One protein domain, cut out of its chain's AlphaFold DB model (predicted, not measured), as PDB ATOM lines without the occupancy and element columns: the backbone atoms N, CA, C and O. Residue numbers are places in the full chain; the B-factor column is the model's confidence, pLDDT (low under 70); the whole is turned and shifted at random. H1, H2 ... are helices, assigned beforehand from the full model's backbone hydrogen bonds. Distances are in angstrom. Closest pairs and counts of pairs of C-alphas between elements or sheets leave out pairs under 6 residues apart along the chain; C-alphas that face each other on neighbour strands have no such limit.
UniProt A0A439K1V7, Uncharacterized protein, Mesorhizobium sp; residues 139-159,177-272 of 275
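Overview. This is residues 139 to 159 and 177 to 272 of the 275 residues of an uncharacterized protein of Mesorhizobium sp (UniProt A0A439K1V7). Four helices make an up-and-down bundle, each running against the one before it in the chain. The long hairpin of H3 and H4 makes the length of the rod; H1 packs on H4 and H2 on an early part of H3, and residues 232 to 243 stick out at the hairpin's turn. The printed part has 117 residues with four named helices, in the order H1, H2, H3, H4, and no named strand; the class is all helix. It is only just loose, close to compact, with a radius of gyration of the C-alphas of 16.5 A and spans of 58 by 24 by 20 A.

Arrangement. Start at the first printed residue with H1, residues 139 to 157, and go on to H2, residues 179 to 197. They touch, closest at the C-alphas of Leu 156 and Arg 182, 6.3 A apart, and run opposite ways at a shallow tilt of 18 degrees. Next find H3, residues 203 to 234, which forms a helical hairpin with H2. H3 touches H2 with residues 205 to 212 alone; the closest C-alphas, of Leu 192 and Val 206, are 6.3 A apart, and the tilt of 34 degrees is shallow, only just short of steep. H4, residues 243 to 269, forms a second helical hairpin with H3, opposite ways at a shallow tilt of 21 degrees. Look at the C-alphas of Ala 210 and Ala 262, the closest of this pair, 4.9 A apart. H4 also touches H1, closest at the C-alphas of Leu 152 and Ala 257, 5.4 A apart, opposite ways at a shallow tilt of 28 degrees. H1 and H3 are apart, and so are H2 and H4. In H1, H3 and H4 every backbone O i to N i+4 pair is within hydrogen-bond range; in H2 14 of 15 are.

Along the chain. Find C-alpha 139 at (200.858, 158.393, 177.170); from there H1 runs 26.4 A to Ser 157. H2 runs 27.9 A from Asp 179 to Glu 197. H3, the longest helix with 32 residues, runs 46.2 A from Leu 203 to C-alpha 234 at (175.669, 119.416, 193.644). H4 begins at Gly 243 and runs 39.1 A to C-alpha 269 at (206.512, 147.198, 177.018).

Size, cuts and confidence. The two C-alphas farthest apart are those of Pro 199 and Ile 236, 58.4 A. Without residues 232 to 243, which stand free and of which 232 to 234 belong to H3, the body spans 49 by 23 by 20 A. Residues 160 to 176 are not printed, and C-alphas 159 and 177 are 12.1 A apart across this cut, which lies in the link from H1 to H2. The link from H2 to H3 is tight and that from H3 to H4 is short. The mean pLDDT of the printed part is 81.0; look for values under 70 at residue 159, residue 225 and residues 228 to 248.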
ATOM      1  N   ASP A 139     201.773 157.819 176.177       88.31
ATOM      2  CA  ASP A 139     200.858 158.393 177.170       88.31
ATOM      3  C   ASP A 139     199.465 157.750 177.138       88.31
ATOM      4  O   ASP A 139     198.856 157.528 178.189       88.31
ATOM      5  N   GLN A 140     198.968 157.380 175.951       88.81
ATOM      6  CA  GLN A 140     197.695 156.667 175.812       88.81
ATOM      7  C   GLN A 140     197.796 155.241 176.358       88.81
ATOM      8  O   GLN A 140     196.869 154.775 177.018       88.81
ATOM      9  N   LEU A 141     198.919 154.560 176.118       90.12
ATOM     10  CA  LEU A 141     199.172 153.219 176.651       90.12
ATOM     11  C   LEU A 141     199.310 153.239 178.178       90.12
ATOM     12  O   LEU A 141     198.703 152.410 178.852       90.12
ATOM     13  N   LYS A 142     200.010 154.235 178.739       92.44
ATOM     14  CA  LYS A 142     200.074 154.452 180.193       92.44
ATOM     15  C   LYS A 142     198.687 154.725 180.782       92.44
ATOM     16  O   LYS A 142     198.345 154.168 181.822       92.44
ATOM     17  N   ALA A 143     197.863 155.553 180.135       90.94
ATOM     18  CA  ALA A 143     196.500 155.836 180.590       90.94
ATOM     19  C   ALA A 143     195.585 154.595 180.549       90.94
ATOM     20  O   ALA A 143     194.868 154.337 181.519       90.94
ATOM     21  N   ASP A 144     195.638 153.810 179.469       90.81
ATOM     22  CA  ASP A 144     194.895 152.548 179.338       90.81
ATOM     23  C   ASP A 144     195.328 151.533 180.406       90.81
ATOM     24  O   ASP A 144     194.485 150.956 181.095       90.81
ATOM     25  N   LEU A 145     196.640 151.388 180.628       92.81
ATOM     26  CA  LEU A 145     197.179 150.521 181.673       92.81
ATOM     27  C   LEU A 145     196.686 150.945 183.065       92.81
ATOM     28  O   LEU A 145     196.152 150.110 183.792       92.81
ATOM     29  N   ARG A 146     196.765 152.239 183.421       94.44
ATOM     30  CA  ARG A 146     196.234 152.746 184.704       94.44
ATOM     31  C   ARG A 146     194.746 152.421 184.875       94.44
ATOM     32  O   ARG A 146     194.338 152.004 185.956       94.44
ATOM     33  N   SER A 147     193.940 152.580 183.822       91.56
ATOM     34  CA  SER A 147     192.505 152.265 183.849       91.56
ATOM     35  C   SER A 147     192.244 150.785 184.158       91.56
ATOM     36  O   SER A 147     191.439 150.455 185.031       91.56
ATOM     37  N   ARG A 148     192.979 149.882 183.502       91.50
ATOM     38  CA  ARG A 148     192.848 148.430 183.707       91.50
ATOM     39  C   ARG A 148     193.324 147.996 185.089       91.50
ATOM     40  O   ARG A 148     192.667 147.168 185.713       91.50
ATOM     41  N   LEU A 149     194.402 148.597 185.595       93.88
ATOM     42  CA  LEU A 149     194.870 148.362 186.962       93.88
ATOM     43  C   LEU A 149     193.846 148.834 188.002       93.88
ATOM     44  O   LEU A 149     193.600 148.103 188.953       93.88
ATOM     45  N   ASN A 150     193.190 149.984 187.799       92.62
ATOM     46  CA  ASN A 150     192.110 150.445 188.684       92.62
ATOM     47  C   ASN A 150     190.954 149.431 188.746       92.62
ATOM     48  O   ASN A 150     190.441 149.147 189.825       92.62
ATOM     49  N   LEU A 151     190.535 148.895 187.595       89.94
ATOM     50  CA  LEU A 151     189.460 147.903 187.536       89.94
ATOM     51  C   LEU A 151     189.856 146.601 188.243       89.94
ATOM     52  O   LEU A 151     189.084 146.076 189.043       89.94
ATOM     53  N   LEU A 152     191.060 146.095 187.962       92.31
ATOM     54  CA  LEU A 152     191.573 144.874 188.577       92.31
ATOM     55  C   LEU A 152     191.706 145.029 190.099       92.31
ATOM     56  O   LEU A 152     191.266 144.164 190.851       92.31
ATOM     57  N   GLU A 153     192.245 146.156 190.555       93.06
ATOM     58  CA  GLU A 153     192.356 146.494 191.972       93.06
ATOM     59  C   GLU A 153     190.985 146.562 192.651       93.06
ATOM     60  O   GLU A 153     190.821 146.005 193.735       93.06
ATOM     61  N   ALA A 154     189.978 147.164 192.011       89.88
ATOM     62  CA  ALA A 154     188.618 147.205 192.543       89.88
ATOM     63  C   ALA A 154     188.009 145.798 192.693       89.88
ATOM     64  O   ALA A 154     187.348 145.519 193.692       89.88
ATOM     65  N   LEU A 155     188.258 144.895 191.740       87.62
ATOM     66  CA  LEU A 155     187.780 143.509 191.805       87.62
ATOM     67  C   LEU A 155     188.488 142.699 192.900       87.62
ATOM     68  O   LEU A 155     187.834 141.932 193.613       87.62
ATOM     69  N   LEU A 156     189.798 142.890 193.069       88.56
ATOM     70  CA  LEU A 156     190.603 142.225 194.103       88.56
ATOM     71  C   LEU A 156     190.331 142.769 195.511       88.56
ATOM     72  O   LEU A 156     190.361 142.006 196.476       88.56
ATOM     73  N   SER A 157     190.039 144.066 195.617       85.69
ATOM     74  CA  SER A 157     189.748 144.763 196.878       85.69
ATOM     75  C   SER A 157     188.277 144.712 197.265       85.69
ATOM     76  O   SER A 157     187.918 145.187 198.340       85.69
ATOM     77  N   SER A 158     187.409 144.168 196.404       71.88
ATOM     78  CA  SER A 158     186.005 143.947 196.737       71.88
ATOM     79  C   SER A 158     185.882 142.848 197.796       71.88
ATOM     80  O   SER A 158     185.502 141.708 197.535       71.88
ATOM     81  N   GLU A 159     186.186 143.198 199.043       56.22
ATOM     82  CA  GLU A 159     185.656 142.495 200.194       56.22
ATOM     83  C   GLU A 159     184.135 142.608 200.096       56.22
ATOM     84  O   GLU A 159     183.525 143.594 200.515       56.22
ATOM     85  N   PHE A 177     191.228 133.387 194.772       84.75
ATOM     86  CA  PHE A 177     192.502 133.680 195.425       84.75
ATOM     87  C   PHE A 177     192.331 133.768 196.938       84.75
ATOM     88  O   PHE A 177     191.395 134.408 197.432       84.75
ATOM     89  N   SER A 178     193.291 133.190 197.657       87.00
ATOM     90  CA  SER A 178     193.438 133.381 199.100       87.00
ATOM     91  C   SER A 178     193.772 134.837 199.437       87.00
ATOM     92  O   SER A 178     194.244 135.592 198.586       87.00
ATOM     93  N   ASP A 179     193.566 135.241 200.689       84.69
ATOM     94  CA  ASP A 179     193.845 136.613 201.140       84.69
ATOM     95  C   ASP A 179     195.317 137.006 200.927       84.69
ATOM     96  O   ASP A 179     195.604 138.118 200.483       84.69
ATOM     97  N   ASN A 180     196.243 136.067 201.156       86.25
ATOM     98  CA  ASN A 180     197.672 136.273 200.916       86.25
ATOM     99  C   ASN A 180     197.968 136.519 199.431       86.25
ATOM    100  O   ASN A 180     198.687 137.457 199.101       86.25
ATOM    101  N   GLU A 181     197.384 135.719 198.537       89.56
ATOM    102  CA  GLU A 181     197.559 135.894 197.090       89.56
ATOM    103  C   GLU A 181     196.946 137.208 196.608       89.56
ATOM    104  O   GLU A 181     197.555 137.907 195.805       89.56
ATOM    105  N   ARG A 182     195.772 137.602 197.124       90.69
ATOM    106  CA  ARG A 182     195.191 138.914 196.802       90.69
ATOM    107  C   ARG A 182     196.099 140.047 197.267       90.69
ATOM    108  O   ARG A 182     196.319 140.985 196.507       90.69
ATOM    109  N   SER A 183     196.655 139.954 198.475       90.44
ATOM    110  CA  SER A 183     197.594 140.955 198.986       90.44
ATOM    111  C   SER A 183     198.877 141.028 198.153       90.44
ATOM    112  O   SER A 183     199.386 142.125 197.939       90.44
ATOM    113  N   GLU A 184     199.386 139.893 197.669       93.50
ATOM    114  CA  GLU A 184     200.527 139.846 196.749       93.50
ATOM    115  C   GLU A 184     200.184 140.522 195.413       93.50
ATOM    116  O   GLU A 184     200.903 141.418 194.980       93.50
ATOM    117  N   LEU A 185     199.045 140.172 194.801       93.44
ATOM    118  CA  LEU A 185     198.577 140.786 193.552       93.44
ATOM    119  C   LEU A 185     198.431 142.309 193.683       93.44
ATOM    120  O   LEU A 185     198.867 143.046 192.801       93.44
ATOM    121  N   LEU A 186     197.845 142.788 194.784       94.88
ATOM    122  CA  LEU A 186     197.689 144.218 195.062       94.88
ATOM    123  C   LEU A 186     199.040 144.919 195.255       94.88
ATOM    124  O   LEU A 186     199.234 146.022 194.742       94.88
ATOM    125  N   GLY A 187     199.991 144.274 195.938       94.38
ATOM    126  CA  GLY A 187     201.351 144.792 196.091       94.38
ATOM    127  C   GLY A 187     202.077 144.945 194.752       94.38
ATOM    128  O   GLY A 187     202.710 145.967 194.495       94.38
ATOM    129  N   GLU A 188     201.932 143.971 193.856       95.00
ATOM    130  CA  GLU A 188     202.557 144.000 192.528       95.00
ATOM    131  C   GLU A 188     201.865 145.001 191.583       95.00
ATOM    132  O   GLU A 188     202.534 145.654 190.781       95.00
ATOM    133  N   ILE A 189     200.547 145.206 191.719       94.44
ATOM    134  CA  ILE A 189     199.828 146.303 191.046       94.44
ATOM    135  C   ILE A 189     200.386 147.661 191.491       94.44
ATOM    136  O   ILE A 189     200.619 148.526 190.646       94.44
ATOM    137  N   ALA A 190     200.621 147.855 192.793       94.75
ATOM    138  CA  ALA A 190     201.197 149.093 193.314       94.75
ATOM    139  C   ALA A 190     202.618 149.331 192.776       94.75
ATOM    140  O   ALA A 190     202.899 150.419 192.276       94.75
ATOM    141  N   ALA A 191     203.470 148.301 192.775       93.19
ATOM    142  CA  ALA A 191     204.813 148.385 192.201       93.19
ATOM    143  C   ALA A 191     204.780 148.756 190.707       93.19
ATOM    144  O   ALA A 191     205.526 149.620 190.253       93.19
ATOM    145  N   LEU A 192     203.865 148.162 189.933       94.12
ATOM    146  CA  LEU A 192     203.700 148.505 188.521       94.12
ATOM    147  C   LEU A 192     203.231 149.954 188.321       94.12
ATOM    148  O   LEU A 192     203.665 150.601 187.370       94.12
ATOM    149  N   ARG A 193     202.377 150.493 189.202       94.38
ATOM    150  CA  ARG A 193     201.963 151.906 189.136       94.38
ATOM    151  C   ARG A 193     203.138 152.857 189.307       94.38
ATOM    152  O   ARG A 193     203.192 153.849 188.587       94.38
ATOM    153  N   GLU A 194     204.065 152.556 190.213       93.88
ATOM    154  CA  GLU A 194     205.283 153.356 190.378       93.88
ATOM    155  C   GLU A 194     206.088 153.379 189.074       93.88
ATOM    156  O   GLU A 194     206.423 154.452 188.577       93.88
ATOM    157  N   GLN A 195     206.257 152.216 188.434       93.25
ATOM    158  CA  GLN A 195     206.972 152.099 187.157       93.25
ATOM    159  C   GLN A 195     206.315 152.883 186.011       93.25
ATOM    160  O   GLN A 195     207.005 153.389 185.129       93.25
ATOM    161  N   ILE A 196     204.987 153.030 186.002       92.94
ATOM    162  CA  ILE A 196     204.286 153.818 184.972       92.94
ATOM    163  C   ILE A 196     204.697 155.298 185.018       92.94
ATOM    164  O   ILE A 196     204.743 155.953 183.969       92.94
ATOM    165  N   GLU A 197     205.004 155.833 186.200       92.00
ATOM    166  CA  GLU A 197     205.400 157.236 186.374       92.00
ATOM    167  C   GLU A 197     206.889 157.476 186.094       92.00
ATOM    168  O   GLU A 197     207.304 158.621 185.897       92.00
ATOM    169  N   GLU A 198     207.699 156.419 186.023       91.44
ATOM    170  CA  GLU A 198     209.127 156.557 185.774       91.44
ATOM    171  C   GLU A 198     209.423 156.964 184.314       91.44
ATOM    172  O   GLU A 198     208.783 156.480 183.367       91.44
ATOM    173  N   PRO A 199     210.414 157.854 184.092       84.75
ATOM    174  CA  PRO A 199     210.880 158.192 182.747       84.75
ATOM    175  C   PRO A 199     211.512 156.996 182.028       84.75
ATOM    176  O   PRO A 199     211.414 156.890 180.807       84.75
ATOM    177  N   ILE A 200     212.170 156.117 182.789       88.44
ATOM    178  CA  ILE A 200     212.826 154.898 182.310       88.44
ATOM    179  C   ILE A 200     212.404 153.767 183.257       88.44
ATOM    180  O   ILE A 200     213.058 153.579 184.277       88.44
ATOM    181  N   PRO A 201     211.304 153.060 182.960       89.06
ATOM    182  CA  PRO A 201     210.812 151.987 183.820       89.06
ATOM    183  C   PRO A 201     211.748 150.774 183.821       89.06
ATOM    184  O   PRO A 201     212.357 150.431 182.803       89.06
ATOM    185  N   ASP A 202     211.794 150.064 184.945       92.44
ATOM    186  CA  ASP A 202     212.497 148.793 185.084       92.44
ATOM    187  C   ASP A 202     211.720 147.660 184.390       92.44
ATOM    188  O   ASP A 202     210.734 147.114 184.899       92.44
ATOM    189  N   LEU A 203     212.206 147.260 183.212       89.88
ATOM    190  CA  LEU A 203     211.615 146.190 182.406       89.88
ATOM    191  C   LEU A 203     211.561 144.834 183.133       89.88
ATOM    192  O   LEU A 203     210.690 144.013 182.824       89.88
ATOM    193  N   ALA A 204     212.449 144.574 184.099       89.94
ATOM    194  CA  ALA A 204     212.419 143.342 184.882       89.94
ATOM    195  C   ALA A 204     211.204 143.315 185.822       89.94
ATOM    196  O   ALA A 204     210.531 142.288 185.925       89.94
ATOM    197  N   ILE A 205     210.871 144.449 186.444       89.50
ATOM    198  CA  ILE A 205     209.670 144.585 187.280       89.50
ATOM    199  C   ILE A 205     208.418 144.468 186.408       89.50
ATOM    200  O   ILE A 205     207.534 143.662 186.696       89.50
ATOM    201  N   VAL A 206     208.360 145.205 185.297       90.62
ATOM    202  CA  VAL A 206     207.183 145.230 184.413       90.62
ATOM    203  C   VAL A 206     206.881 143.840 183.826       90.62
ATOM    204  O   VAL A 206     205.735 143.382 183.863       90.62
ATOM    205  N   SER A 207     207.904 143.119 183.355       86.88
ATOM    206  CA  SER A 207     207.747 141.758 182.817       86.88
ATOM    207  C   SER A 207     207.334 140.734 183.881       86.88
ATOM    208  O   SER A 207     206.471 139.888 183.623       86.88
ATOM    209  N   LYS A 208     207.892 140.832 185.095       91.25
ATOM    210  CA  LYS A 208     207.504 139.997 186.240       91.25
ATOM    211  C   LYS A 208     206.010 140.145 186.546       91.25
ATOM    212  O   LYS A 208     205.329 139.131 186.717       91.25
ATOM    213  N   VAL A 209     205.498 141.378 186.575       89.69
ATOM    214  CA  VAL A 209     204.082 141.652 186.873       89.69
ATOM    215  C   VAL A 209     203.164 141.102 185.775       89.69
ATOM    216  O   VAL A 209     202.171 140.448 186.091       89.69
ATOM    217  N   ALA A 210     203.523 141.249 184.493       85.12
ATOM    218  CA  ALA A 210     202.760 140.644 183.394       85.12
ATOM    219  C   ALA A 210     202.648 139.114 183.533       85.12
ATOM    220  O   ALA A 210     201.561 138.545 183.413       85.12
ATOM    221  N   GLY A 211     203.762 138.437 183.837       81.31
ATOM    222  CA  GLY A 211     203.777 136.987 184.055       81.31
ATOM    223  C   GLY A 211     202.975 136.552 185.287       81.31
ATOM    224  O   GLY A 211     202.408 135.460 185.322       81.31
ATOM    225  N   LEU A 212     202.900 137.397 186.312       89.88
ATOM    226  CA  LEU A 212     202.054 137.172 187.479       89.88
ATOM    227  C   LEU A 212     200.558 137.306 187.143       89.88
ATOM    228  O   LEU A 212     199.792 136.431 187.545       89.88
ATOM    229  N   PHE A 213     200.145 138.284 186.331       89.12
ATOM    230  CA  PHE A 213     198.749 138.390 185.880       89.12
ATOM    231  C   PHE A 213     198.296 137.191 185.042       89.12
ATOM    232  O   PHE A 213     197.198 136.687 185.265       89.12
ATOM    233  N   TRP A 214     199.139 136.661 184.152       84.56
ATOM    234  CA  TRP A 214     198.813 135.447 183.386       84.56
ATOM    235  C   TRP A 214     198.649 134.200 184.263       84.56
ATOM    236  O   TRP A 214     197.727 133.403 184.064       84.56
ATOM    237  N   ARG A 215     199.520 134.034 185.266       85.44
ATOM    238  CA  ARG A 215     199.401 132.937 186.240       85.44
ATOM    239  C   ARG A 215     198.123 133.067 187.063       85.44
ATOM    240  O   ARG A 215     197.405 132.084 187.236       85.44
ATOM    241  N   ALA A 216     197.810 134.279 187.511       86.50
ATOM    242  CA  ALA A 216     196.574 134.567 188.220       86.50
ATOM    243  C   ALA A 216     195.342 134.298 187.341       86.50
ATOM    244  O   ALA A 216     194.402 133.652 187.797       86.50
ATOM    245  N   ALA A 217     195.364 134.700 186.068       79.75
ATOM    246  CA  ALA A 217     194.282 134.434 185.124       79.75
ATOM    247  C   ALA A 217     194.047 132.927 184.944       79.75
ATOM    248  O   ALA A 217     192.920 132.452 185.052       79.75
ATOM    249  N   SER A 218     195.122 132.153 184.779       77.94
ATOM    250  CA  SER A 218     195.045 130.689 184.675       77.94
ATOM    251  C   SER A 218     194.406 130.061 185.917       77.94
ATOM    252  O   SER A 218     193.557 129.177 185.805       77.94
ATOM    253  N   LYS A 219     194.763 130.555 187.110       85.75
ATOM    254  CA  LYS A 219     194.157 130.112 188.371       85.75
ATOM    255  C   LYS A 219     192.675 130.488 188.457       85.75
ATOM    256  O   LYS A 219     191.866 129.648 188.833       85.75
ATOM    257  N   ALA A 220     192.307 131.710 188.072       83.06
ATOM    258  CA  ALA A 220     190.912 132.142 188.034       83.06
ATOM    259  C   ALA A 220     190.079 131.280 187.071       83.06
ATOM    260  O   ALA A 220     188.984 130.857 187.428       83.06
ATOM    261  N   ALA A 221     190.615 130.950 185.893       73.94
ATOM    262  CA  ALA A 221     189.966 130.055 184.938       73.94
ATOM    263  C   ALA A 221     189.781 128.635 185.500       73.94
ATOM    264  O   ALA A 221     188.689 128.077 185.392       73.94
ATOM    265  N   ALA A 222     190.811 128.072 186.143       76.69
ATOM    266  CA  ALA A 222     190.723 126.765 186.796       76.69
ATOM    267  C   ALA A 222     189.654 126.756 187.898       76.69
ATOM    268  O   ALA A 222     188.798 125.876 187.915       76.69
ATOM    269  N   TRP A 223     189.638 127.784 188.747       84.94
ATOM    270  CA  TRP A 223     188.633 127.942 189.796       84.94
ATOM    271  C   TRP A 223     187.209 128.080 189.233       84.94
ATOM    272  O   TRP A 223     186.284 127.462 189.757       84.94
ATOM    273  N   ILE A 224     187.005 128.830 188.139       80.31
ATOM    274  CA  ILE A 224     185.703 128.879 187.446       80.31
ATOM    275  C   ILE A 224     185.307 127.473 186.983       80.31
ATOM    276  O   ILE A 224     184.169 127.062 187.201       80.31
ATOM    277  N   GLY A 225     186.238 126.723 186.387       69.62
ATOM    278  CA  GLY A 225     186.017 125.341 185.960       69.62
ATOM    279  C   GLY A 225     185.606 124.423 187.115       69.62
ATOM    280  O   GLY A 225     184.612 123.710 187.007       69.62
ATOM    281  N   GLU A 226     186.294 124.499 188.255       77.25
ATOM    282  CA  GLU A 226     185.932 123.759 189.473       77.25
ATOM    283  C   GLU A 226     184.536 124.137 189.983       77.25
ATOM    284  O   GLU A 226     183.772 123.268 190.399       77.25
ATOM    285  N   ARG A 227     184.160 125.420 189.914       74.62
ATOM    286  CA  ARG A 227     182.824 125.895 190.312       74.62
ATOM    287  C   ARG A 227     181.723 125.426 189.371       74.62
ATOM    288  O   ARG A 227     180.603 125.225 189.833       74.62
ATOM    289  N   LEU A 228     182.015 125.276 188.082       67.94
ATOM    290  CA  LEU A 228     181.083 124.706 187.111       67.94
ATOM    291  C   LEU A 228     180.944 123.190 187.316       67.94
ATOM    292  O   LEU A 228     179.822 122.699 187.380       67.94
ATOM    293  N   ASN A 229     182.046 122.468 187.539       64.31
ATOM    294  CA  ASN A 229     182.010 121.030 187.837       64.31
ATOM    295  C   ASN A 229     181.260 120.740 189.145       64.31
ATOM    296  O   ASN A 229     180.353 119.917 189.173       64.31
ATOM    297  N   ALA A 230     181.545 121.497 190.208       66.25
ATOM    298  CA  ALA A 230     180.849 121.355 191.483       66.25
ATOM    299  C   ALA A 230     179.346 121.684 191.395       66.25
ATOM    300  O   ALA A 230     178.590 121.252 192.262       66.25
ATOM    301  N   GLN A 231     178.894 122.455 190.396       60.78
ATOM    302  CA  GLN A 231     177.461 122.658 190.147       60.78
ATOM    303  C   GLN A 231     176.810 121.420 189.541       60.78
ATOM    304  O   GLN A 231     175.706 121.081 189.952       60.78
ATOM    305  N   VAL A 232     177.488 120.751 188.606       57.28
ATOM    306  CA  VAL A 232     177.010 119.485 188.032       57.28
ATOM    307  C   VAL A 232     176.882 118.433 189.136       57.28
ATOM    308  O   VAL A 232     175.854 117.770 189.225       57.28
ATOM    309  N   ASP A 233     177.855 118.373 190.049       53.00
ATOM    310  CA  ASP A 233     177.861 117.393 191.141       53.00
ATOM    311  C   ASP A 233     176.853 117.714 192.269       53.00
ATOM    312  O   ASP A 233     176.293 116.801 192.874       53.00
ATOM    313  N   ASN A 234     176.589 118.998 192.567       48.09
ATOM    314  CA  ASN A 234     175.669 119.416 193.644       48.09
ATOM    315  C   ASN A 234     174.233 119.716 193.180       48.09
ATOM    316  O   ASN A 234     173.397 120.074 194.014       48.09
ATOM    317  N   ALA A 235     173.910 119.561 191.892       48.44
ATOM    318  CA  ALA A 235     172.562 119.791 191.356       48.44
ATOM    319  C   ALA A 235     171.468 118.919 192.016       48.44
ATOM    320  O   ALA A 235     170.286 119.236 191.904       48.44
ATOM    321  N   ILE A 236     171.858 117.879 192.764       43.56
ATOM    322  CA  ILE A 236     170.982 116.981 193.532       43.56
ATOM    323  C   ILE A 236     170.468 117.633 194.839       43.56
ATOM    324  O   ILE A 236     169.431 117.241 195.369       43.56
ATOM    325  N   THR A 237     171.114 118.685 195.363       41.16
ATOM    326  CA  THR A 237     170.691 119.339 196.617       41.16
ATOM    327  C   THR A 237     170.763 120.867 196.553       41.16
ATOM    328  O   THR A 237     171.845 121.436 196.630       41.16
ATOM    329  N   LEU A 238     169.579 121.503 196.574       37.16
ATOM    330  CA  LEU A 238     169.265 122.910 196.918       37.16
ATOM    331  C   LEU A 238     169.095 123.928 195.768       37.16
ATOM    332  O   LEU A 238     170.046 124.508 195.268       37.16
ATOM    333  N   LEU A 239     167.815 124.227 195.500       36.91
ATOM    334  CA  LEU A 239     167.165 125.547 195.336       36.91
ATOM    335  C   LEU A 239     167.875 126.696 194.560       36.91
ATOM    336  O   LEU A 239     169.031 127.042 194.801       36.91
ATOM    337  N   PRO A 240     167.110 127.437 193.726       42.53
ATOM    338  CA  PRO A 240     167.607 128.439 192.790       42.53
ATOM    339  C   PRO A 240     168.040 129.691 193.554       42.53
ATOM    340  O   PRO A 240     167.228 130.553 193.885       42.53
ATOM    341  N   THR A 241     169.323 129.807 193.877       41.97
ATOM    342  CA  THR A 241     169.823 130.954 194.636       41.97
ATOM    343  C   THR A 241     170.732 131.823 193.776       41.97
ATOM    344  O   THR A 241     171.812 131.438 193.337       41.97
ATOM    345  N   VAL A 242     170.269 133.061 193.597       43.59
ATOM    346  CA  VAL A 242     170.884 134.242 192.960       43.59
ATOM    347  C   VAL A 242     172.372 134.467 193.322       43.59
ATOM    348  O   VAL A 242     173.073 135.205 192.634       43.59
ATOM    349  N   GLY A 243     172.893 133.806 194.361       46.75
ATOM    350  CA  GLY A 243     174.294 133.872 194.780       46.75
ATOM    351  C   GLY A 243     175.296 133.238 193.804       46.75
ATOM    352  O   GLY A 243     176.349 133.828 193.580       46.75
ATOM    353  N   LEU A 244     174.982 132.093 193.181       53.88
ATOM    354  CA  LEU A 244     175.936 131.333 192.347       53.88
ATOM    355  C   LEU A 244     176.228 131.990 190.990       53.88
ATOM    356  O   LEU A 244     177.388 132.063 190.583       53.88
ATOM    357  N   LEU A 245     175.210 132.572 190.343       56.62
ATOM    358  CA  LEU A 245     175.414 133.421 189.160       56.62
ATOM    359  C   LEU A 245     176.363 134.585 189.478       56.62
ATOM    360  O   LEU A 245     177.210 134.929 188.657       56.62
ATOM    361  N   GLY A 246     176.281 135.149 190.687       60.09
ATOM    362  CA  GLY A 246     177.193 136.193 191.146       60.09
ATOM    363  C   GLY A 246     178.651 135.735 191.267       60.09
ATOM    364  O   GLY A 246     179.543 136.521 190.963       60.09
ATOM    365  N   VAL A 247     178.897 134.483 191.665       67.25
ATOM    366  CA  VAL A 247     180.245 133.902 191.828       67.25
ATOM    367  C   VAL A 247     180.899 133.634 190.473       67.25
ATOM    368  O   VAL A 247     182.041 134.036 190.260       67.25
ATOM    369  N   VAL A 248     180.166 133.034 189.528       69.56
ATOM    370  CA  VAL A 248     180.669 132.803 188.160       69.56
ATOM    371  C   VAL A 248     180.878 134.131 187.428       69.56
ATOM    372  O   VAL A 248     181.916 134.327 186.798       69.56
ATOM    373  N   THR A 249     179.947 135.081 187.574       72.44
ATOM    374  CA  THR A 249     180.083 136.425 186.986       72.44
ATOM    375  C   THR A 249     181.298 137.162 187.551       72.44
ATOM    376  O   THR A 249     182.065 137.740 186.786       72.44
ATOM    377  N   TYR A 250     181.515 137.112 188.871       80.19
ATOM    378  CA  TYR A 250     182.706 137.688 189.502       80.19
ATOM    379  C   TYR A 250     183.990 137.027 188.994       80.19
ATOM    380  O   TYR A 250     184.915 137.726 188.587       80.19
ATOM    381  N   GLY A 251     184.030 135.691 188.965       81.62
ATOM    382  CA  GLY A 251     185.159 134.937 188.427       81.62
ATOM    383  C   GLY A 251     185.518 135.371 187.018       81.62
ATOM    384  O   GLY A 251     186.688 135.601 186.719       81.62
ATOM    385  N   ARG A 252     184.502 135.535 186.167       80.81
ATOM    386  CA  ARG A 252     184.703 135.962 184.789       80.81
ATOM    387  C   ARG A 252     185.214 137.397 184.696       80.81
ATOM    388  O   ARG A 252     186.205 137.625 184.018       80.81
ATOM    389  N   GLN A 253     184.610 138.332 185.431       84.19
ATOM    390  CA  GLN A 253     185.090 139.719 185.493       84.19
ATOM    391  C   GLN A 253     186.551 139.796 185.948       84.19
ATOM    392  O   GLN A 253     187.331 140.570 185.399       84.19
ATOM    393  N   LEU A 254     186.929 138.974 186.928       88.00
ATOM    394  CA  LEU A 254     188.295 138.883 187.429       88.00
ATOM    395  C   LEU A 254     189.253 138.305 186.382       88.00
ATOM    396  O   LEU A 254     190.322 138.871 186.164       88.00
ATOM    397  N   LEU A 255     188.863 137.221 185.708       85.25
ATOM    398  CA  LEU A 255     189.632 136.620 184.616       85.25
ATOM    399  C   LEU A 255     189.870 137.622 183.478       85.25
ATOM    400  O   LEU A 255     191.009 137.815 183.049       85.25
ATOM    401  N   ASP A 256     188.809 138.294 183.031       82.19
ATOM    402  CA  ASP A 256     188.868 139.265 181.942       82.19
ATOM    403  C   ASP A 256     189.732 140.474 182.332       82.19
ATOM    404  O   ASP A 256     190.558 140.923 181.536       82.19
ATOM    405  N   ALA A 257     189.623 140.961 183.575       87.75
ATOM    406  CA  ALA A 257     190.461 142.045 184.087       87.75
ATOM    407  C   ALA A 257     191.950 141.661 184.161       87.75
ATOM    408  O   ALA A 257     192.807 142.484 183.833       87.75
ATOM    409  N   LEU A 258     192.269 140.420 184.542       89.69
ATOM    410  CA  LEU A 258     193.646 139.917 184.589       89.69
ATOM    411  C   LEU A 258     194.267 139.820 183.191       89.69
ATOM    412  O   LEU A 258     195.370 140.326 182.982       89.69
ATOM    413  N   HIS A 259     193.552 139.245 182.217       84.75
ATOM    414  CA  HIS A 259     194.002 139.214 180.819       84.75
ATOM    415  C   HIS A 259     194.153 140.624 180.240       84.75
ATOM    416  O   HIS A 259     195.166 140.947 179.620       84.75
ATOM    417  N   ALA A 260     193.165 141.487 180.482       80.12
ATOM    418  CA  ALA A 260     193.185 142.874 180.051       80.12
ATOM    419  C   ALA A 260     194.417 143.615 180.583       80.12
ATOM    420  O   ALA A 260     195.073 144.313 179.808       80.12
ATOM    421  N   ALA A 261     194.730 143.469 181.873       87.38
ATOM    422  CA  ALA A 261     195.898 144.084 182.490       87.38
ATOM    423  C   ALA A 261     197.204 143.515 181.917       87.38
ATOM    424  O   ALA A 261     198.078 144.290 181.536       87.38
ATOM    425  N   ALA A 262     197.320 142.191 181.778       85.19
ATOM    426  CA  ALA A 262     198.508 141.546 181.218       85.19
ATOM    427  C   ALA A 262     198.812 142.022 179.787       85.19
ATOM    428  O   ALA A 262     199.942 142.408 179.487       85.19
ATOM    429  N   ASN A 263     197.792 142.076 178.927       82.44
ATOM    430  CA  ASN A 263     197.934 142.553 177.550       82.44
ATOM    431  C   ASN A 263     198.329 144.031 177.489       82.44
ATOM    432  O   ASN A 263     199.174 144.408 176.680       82.44
ATOM    433  N   ALA A 264     197.768 144.873 178.360       85.62
ATOM    434  CA  ALA A 264     198.139 146.285 178.415       85.62
ATOM    435  C   ALA A 264     199.588 146.496 178.870       85.62
ATOM    436  O   ALA A 264     200.268 147.372 178.335       85.62
ATOM    437  N   VAL A 265     200.084 145.674 179.802       90.12
ATOM    438  CA  VAL A 265     201.500 145.694 180.195       90.12
ATOM    439  C   VAL A 265     202.393 145.335 179.010       90.12
ATOM    440  O   VAL A 265     203.334 146.069 178.723       90.12
ATOM    441  N   LEU A 266     202.079 144.261 178.279       87.31
ATOM    442  CA  LEU A 266     202.849 143.853 177.099       87.31
ATOM    443  C   LEU A 266     202.829 144.924 175.999       87.31
ATOM    444  O   LEU A 266     203.875 145.268 175.451       87.31
ATOM    445  N   ALA A 267     201.661 145.504 175.715       86.75
ATOM    446  CA  ALA A 267     201.523 146.578 174.737       86.75
ATOM    447  C   ALA A 267     202.360 147.811 175.110       86.75
ATOM    448  O   ALA A 267     203.004 148.402 174.245       86.75
ATOM    449  N   TRP A 268     202.389 148.180 176.394       90.81
ATOM    450  CA  TRP A 268     203.248 149.255 176.884       90.81
ATOM    451  C   TRP A 268     204.735 148.890 176.778       90.81
ATOM    452  O   TRP A 268     205.517 149.691 176.274       90.81
ATOM    453  N   MET A 269     205.127 147.667 177.149       89.81
ATOM    454  CA  MET A 269     206.512 147.198 177.018       89.81
ATOM    455  C   MET A 269     207.039 147.269 175.582       89.81
ATOM    456  O   MET A 269     208.204 147.594 175.377       89.81
ATOM    457  N   HIS A 270     206.194 146.998 174.583       88.06
ATOM    458  CA  HIS A 270     206.592 147.030 173.175       88.06
ATOM    459  C   HIS A 270     206.965 148.423 172.650       88.06
ATOM    460  O   HIS A 270     207.672 148.503 171.645       88.06
ATOM    461  N   VAL A 271     206.515 149.501 173.300       88.38
ATOM    462  CA  VAL A 271     206.831 150.882 172.891       88.38
ATOM    463  C   VAL A 271     207.935 151.527 173.728       88.38
ATOM    464  O   VAL A 271     208.370 152.634 173.413       88.38
ATOM    465  N   LEU A 272     208.389 150.863 174.796       86.19
ATOM    466  CA  LEU A 272     209.461 151.386 175.636       86.19
ATOM    467  C   LEU A 272     210.802 151.365 174.884       86.19
ATOM    468  O   LEU A 272     211.074 150.429 174.125       86.19
TER     469      LEU A 272